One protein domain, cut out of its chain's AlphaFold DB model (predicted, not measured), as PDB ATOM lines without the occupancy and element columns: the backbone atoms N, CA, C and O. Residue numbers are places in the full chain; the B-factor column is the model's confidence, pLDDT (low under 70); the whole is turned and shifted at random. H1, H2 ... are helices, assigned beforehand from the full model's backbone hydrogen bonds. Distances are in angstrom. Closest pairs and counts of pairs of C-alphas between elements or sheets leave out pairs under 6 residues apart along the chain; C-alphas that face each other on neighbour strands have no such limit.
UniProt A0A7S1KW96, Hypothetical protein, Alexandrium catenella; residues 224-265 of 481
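What this domain is: This is residues 224 to 265 of the 481 residues of the protein "Hypothetical protein" of Alexandrium catenella (UniProt A0A7S1KW96). A small body of two short helices, H1 and H2, set at a steep angle to each other and joined by a tight link, has one long tail, of which residues 257 to 265 stick out and stand free. Without residues 257 to 265 the body spans 19 by 16 by 15 A, while the whole, with these residues, has an elongated outline of 36 by 19 by 15 A. The printed part has 42 residues with two named helices, H1 then H2 along the chain, and no named strand. The class is all helix, though under half of the residues, 18 of 42, are in named elements, and the whole is loose, with a radius of gyration of the C-alphas of 11.6 A.

Where its parts are: The printed part begins at Asp 224, with its C-alpha at (107.348, 138.395, 163.341). H1, residues 231 to 237, begins with C-alpha 231 at (100.979, 126.629, 159.483) and is 9.8 A from first to last C-alpha. H2, residues 240 to 250, is 14.6 A long by the same measure and ends with C-alpha 250 at (113.352, 132.059, 164.808). Residues 251 to 265 hold no named element.

How they stand to each other: H1 and H2 are close but not clearly touching, with 1 pair of C-alphas within 8 A. The closest C-alphas of the two are those of Leu 234 and Arg 243, 7.7 A apart. Their lines stand at a steep tilt of 56 degrees, and they run opposite ways. In H2 every O i to N i+4 pair is within hydrogen-bond range; in H1 2 of 3 are.

The domain as a whole: The two C-alphas farthest apart are those of Ile 225 and Lys 265, 36.1 A. The printed part has no cut, and the link from H1 to H2 is tight. The mean pLDDT of the printed part is 78.4, and residues 255 to 260 are under 70.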
ATOM      1  N   ASP A 224     108.493 137.837 162.629       85.94
ATOM      2  CA  ASP A 224     107.348 138.395 163.341       85.94
ATOM      3  C   ASP A 224     106.359 139.072 162.379       85.94
ATOM      4  O   ASP A 224     105.154 139.096 162.641       85.94
ATOM      5  N   ILE A 225     106.835 139.559 161.227       82.75
ATOM      6  CA  ILE A 225     105.986 140.168 160.194       82.75
ATOM      7  C   ILE A 225     105.067 139.120 159.554       82.75
ATOM      8  O   ILE A 225     105.527 138.122 158.986       82.75
ATOM      9  N   ASP A 226     103.761 139.392 159.602       78.44
ATOM     10  CA  ASP A 226     102.680 138.540 159.088       78.44
ATOM     11  C   ASP A 226     102.681 137.126 159.686       78.44
ATOM     12  O   ASP A 226     102.291 136.156 159.025       78.44
ATOM     13  N   TYR A 227     103.169 136.989 160.922       82.50
ATOM     14  CA  TYR A 227     103.132 135.728 161.647       82.50
ATOM     15  C   TYR A 227     101.690 135.373 162.024       82.50
ATOM     16  O   TYR A 227     101.018 136.093 162.762       82.50
ATOM     17  N   ALA A 228     101.225 134.236 161.518       79.38
ATOM     18  CA  ALA A 228      99.986 133.601 161.925       79.38
ATOM     19  C   ALA A 228     100.316 132.296 162.652       79.38
ATOM     20  O   ALA A 228     101.129 131.507 162.173       79.38
ATOM     21  N   ASP A 229      99.624 132.021 163.755       75.56
ATOM     22  CA  ASP A 229      99.801 130.804 164.566       75.56
ATOM     23  C   ASP A 229      99.215 129.533 163.899       75.56
ATOM     24  O   ASP A 229      98.917 128.524 164.526       75.56
ATOM     25  N   CYS A 230      99.005 129.577 162.580       77.69
ATOM     26  CA  CYS A 230      98.520 128.464 161.776       77.69
ATOM     27  C   CYS A 230      99.453 128.219 160.591       77.69
ATOM     28  O   CYS A 230      99.596 129.055 159.698       77.69
ATOM     29  N   TYR A 231     100.033 127.017 160.532       77.75
ATOM     30  CA  TYR A 231     100.979 126.629 159.483       77.75
ATOM     31  C   TYR A 231     100.382 126.742 158.063       77.75
ATOM     32  O   TYR A 231     101.030 127.249 157.151       77.75
ATOM     33  N   HIS A 232      99.108 126.378 157.882       79.06
ATOM     34  CA  HIS A 232      98.397 126.542 156.605       79.06
ATOM     35  C   HIS A 232      98.200 128.020 156.204       79.06
ATOM     36  O   HIS A 232      98.147 128.347 155.020       79.06
ATOM     37  N   CYS A 233      98.124 128.934 157.174       81.50
ATOM     38  CA  CYS A 233      98.057 130.371 156.913       81.50
ATOM     39  C   CYS A 233      99.430 130.907 156.500       81.50
ATOM     40  O   CYS A 233      99.528 131.631 155.513       81.50
ATOM     41  N   LEU A 234     100.490 130.460 157.184       82.94
ATOM     42  CA  LEU A 234     101.878 130.774 156.842       82.94
ATOM     43  C   LEU A 234     102.274 130.235 155.460       82.94
ATOM     44  O   LEU A 234     103.038 130.879 154.752       82.94
ATOM     45  N   GLN A 235     101.738 129.094 155.016       82.81
ATOM     46  CA  GLN A 235     101.955 128.606 153.647       82.81
ATOM     47  C   GLN A 235     101.402 129.550 152.572       82.81
ATOM     48  O   GLN A 235     101.959 129.608 151.477       82.81
ATOM     49  N   LYS A 236     100.321 130.278 152.880       83.44
ATOM     50  CA  LYS A 236      99.705 131.256 151.975       83.44
ATOM     51  C   LYS A 236     100.361 132.631 152.070       83.44
ATOM     52  O   LYS A 236     100.471 133.304 151.051       83.44
ATOM     53  N   SER A 237     100.765 133.052 153.271       83.00
ATOM     54  CA  SER A 237     101.297 134.397 153.516       83.00
ATOM     55  C   SER A 237     102.818 134.499 153.387       83.00
ATOM     56  O   SER A 237     103.323 135.566 153.052       83.00
ATOM     57  N   TRP A 238     103.576 133.429 153.647       87.50
ATOM     58  CA  TRP A 238     105.041 133.451 153.607       87.50
ATOM     59  C   TRP A 238     105.590 132.662 152.419       87.50
ATOM     60  O   TRP A 238     105.184 131.527 152.162       87.50
ATOM     61  N   ALA A 239     106.595 133.228 151.744       86.69
ATOM     62  CA  ALA A 239     107.385 132.515 150.740       86.69
ATOM     63  C   ALA A 239     108.157 131.334 151.375       86.69
ATOM     64  O   ALA A 239     108.557 131.442 152.538       86.69
ATOM     65  N   PRO A 240     108.427 130.234 150.639       84.31
ATOM     66  CA  PRO A 240     109.132 129.062 151.172       84.31
ATOM     67  C   PRO A 240     110.449 129.401 151.883       84.31
ATOM     68  O   PRO A 240     110.620 129.037 153.039       84.31
ATOM     69  N   ALA A 241     111.290 130.235 151.265       83.56
ATOM     70  CA  ALA A 241     112.567 130.661 151.841       83.56
ATOM     71  C   ALA A 241     112.428 131.424 153.175       83.56
ATOM     72  O   ALA A 241     113.263 131.264 154.062       83.56
ATOM     73  N   LYS A 242     111.356 132.217 153.349       84.19
ATOM     74  CA  LYS A 242     111.069 132.922 154.611       84.19
ATOM     75  C   LYS A 242     110.690 131.927 155.709       84.19
ATOM     76  O   LYS A 242     111.140 132.071 156.838       84.19
ATOM     77  N   ARG A 243     109.882 130.910 155.382       83.00
ATOM     78  CA  ARG A 243     109.472 129.869 156.342       83.00
ATOM     79  C   ARG A 243     110.652 129.014 156.791       83.00
ATOM     80  O   ARG A 243     110.776 128.772 157.985       83.00
ATOM     81  N   ASP A 244     111.517 128.613 155.863       82.94
ATOM     82  CA  ASP A 244     112.674 127.769 156.173       82.94
ATOM     83  C   ASP A 244     113.676 128.526 157.052       82.94
ATOM     84  O   ASP A 244     114.065 128.046 158.117       82.94
ATOM     85  N   TRP A 245     113.994 129.771 156.679       85.19
ATOM     86  CA  TRP A 245     114.889 130.620 157.466       85.19
ATOM     87  C   TRP A 245     114.335 130.896 158.870       85.19
ATOM     88  O   TRP A 245     115.051 130.770 159.864       85.19
ATOM     89  N   CYS A 246     113.041 131.213 158.972       87.00
ATOM     90  CA  CYS A 246     112.387 131.472 160.252       87.00
ATOM     91  C   CYS A 246     112.206 130.232 161.122       87.00
ATOM     92  O   CYS A 246     112.177 130.362 162.348       87.00
ATOM     93  N   CYS A 247     112.128 129.046 160.524       84.19
ATOM     94  CA  CYS A 247     112.136 127.802 161.272       84.19
ATOM     95  C   CYS A 247     113.505 127.570 161.924       84.19
ATOM     96  O   CYS A 247     113.573 127.261 163.111       84.19
ATOM     97  N   GLU A 248     114.585 127.789 161.173       79.06
ATOM     98  CA  GLU A 248     115.955 127.534 161.625       79.06
ATOM     99  C   GLU A 248     116.476 128.590 162.616       79.06
ATOM    100  O   GLU A 248     117.149 128.246 163.584       79.06
ATOM    101  N   HIS A 249     116.136 129.869 162.417       82.38
ATOM    102  CA  HIS A 249     116.698 130.981 163.201       82.38
ATOM    103  C   HIS A 249     115.717 131.575 164.223       82.38
ATOM    104  O   HIS A 249     116.143 132.139 165.229       82.38
ATOM    105  N   GLY A 250     114.406 131.465 163.976       80.00
ATOM    106  CA  GLY A 250     113.352 132.059 164.808       80.00
ATOM    107  C   GLY A 250     112.435 131.047 165.497       80.00
ATOM    108  O   GLY A 250     111.567 131.458 166.267       80.00
ATOM    109  N   GLY A 251     112.581 129.746 165.213       78.06
ATOM    110  CA  GLY A 251     111.708 128.688 165.733       78.06
ATOM    111  C   GLY A 251     110.239 128.819 165.311       78.06
ATOM    112  O   GLY A 251     109.356 128.282 165.978       78.06
ATOM    113  N   ARG A 252     109.946 129.557 164.230       80.00
ATOM    114  CA  ARG A 252     108.585 129.872 163.765       80.00
ATOM    115  C   ARG A 252     108.372 129.431 162.329       80.00
ATOM    116  O   ARG A 252     109.267 129.522 161.503       80.00
ATOM    117  N   GLY A 253     107.157 128.991 162.008       73.12
ATOM    118  CA  GLY A 253     106.819 128.570 160.643       73.12
ATOM    119  C   GLY A 253     107.446 127.245 160.216       73.12
ATOM    120  O   GLY A 253     107.345 126.882 159.044       73.12
ATOM    121  N   CYS A 254     108.028 126.495 161.157       78.25
ATOM    122  CA  CYS A 254     108.410 125.116 160.923       78.25
ATOM    123  C   CYS A 254     107.186 124.317 160.478       78.25
ATOM    124  O   CYS A 254     106.155 124.311 161.155       78.25
ATOM    125  N   THR A 255     107.330 123.555 159.391       69.25
ATOM    126  CA  THR A 255     106.696 122.243 159.395       69.25
ATOM    127  C   THR A 255     107.300 121.567 160.606       69.25
ATOM    128  O   THR A 255     108.465 121.180 160.557       69.25
ATOM    129  N   THR A 256     106.581 121.434 161.715       59.19
ATOM    130  CA  THR A 256     106.856 120.239 162.498       59.19
ATOM    131  C   THR A 256     106.715 119.113 161.475       59.19
ATOM    132  O   THR A 256     105.647 119.002 160.858       59.19
ATOM    133  N   PRO A 257     107.776 118.340 161.160       56.56
ATOM    134  CA  PRO A 257     107.525 117.054 160.540       56.56
ATOM    135  C   PRO A 257     106.476 116.434 161.449       56.56
ATOM    136  O   PRO A 257     106.640 116.506 162.674       56.56
ATOM    137  N   ALA A 258     105.354 115.983 160.876       53.19
ATOM    138  CA  ALA A 258     104.318 115.340 161.670       53.19
ATOM    139  C   ALA A 258     105.043 114.410 162.647       53.19
ATOM    140  O   ALA A 258     105.926 113.672 162.187       53.19
ATOM    141  N   PRO A 259     104.811 114.554 163.969       60.75
ATOM    142  CA  PRO A 259     105.578 113.811 164.949       60.75
ATOM    143  C   PRO A 259     105.569 112.352 164.489       60.75
ATOM    144  O   PRO A 259     104.492 111.853 164.143       60.75
ATOM    145  N   PRO A 260     106.741 111.698 164.380       68.00
ATOM    146  CA  PRO A 260     106.864 110.409 163.696       68.00
ATOM    147  C   PRO A 260     105.898 109.365 164.260       68.00
ATOM    148  O   PRO A 260     105.524 108.417 163.572       68.00
ATOM    149  N   PHE A 261     105.434 109.583 165.494       74.44
ATOM    150  CA  PHE A 261     104.411 108.788 166.134       74.44
ATOM    151  C   PHE A 261     103.278 109.642 166.718       74.44
ATOM    152  O   PHE A 261     103.497 110.559 167.508       74.44
ATOM    153  N   ASP A 262     102.041 109.271 166.380       80.12
ATOM    154  CA  ASP A 262     100.828 109.795 167.009       80.12
ATOM    155  C   ASP A 262     100.537 109.048 168.322       80.12
ATOM    156  O   ASP A 262     100.137 107.875 168.337       80.12
ATOM    157  N   CYS A 263     100.726 109.756 169.433       81.44
ATOM    158  CA  CYS A 263     100.551 109.249 170.790       81.44
ATOM    159  C   CYS A 263      99.088 109.129 171.240       81.44
ATOM    160  O   CYS A 263      98.848 108.708 172.370       81.44
ATOM    161  N   GLY A 264      98.117 109.581 170.437       80.19
ATOM    162  CA  GLY A 264      96.678 109.468 170.708       80.19
ATOM    163  C   GLY A 264      96.021 108.244 170.071       80.19
ATOM    164  O   GLY A 264      94.882 107.924 170.401       80.19
ATOM    165  N   LYS A 265      96.732 107.546 169.180       79.25
ATOM    166  CA  LYS A 265      96.186 106.440 168.389       79.25
ATOM    167  C   LYS A 265      96.632 105.072 168.920       79.25
ATOM    168  O   LYS A 265      97.823 104.750 168.873       79.25
TER     169      LYS A 265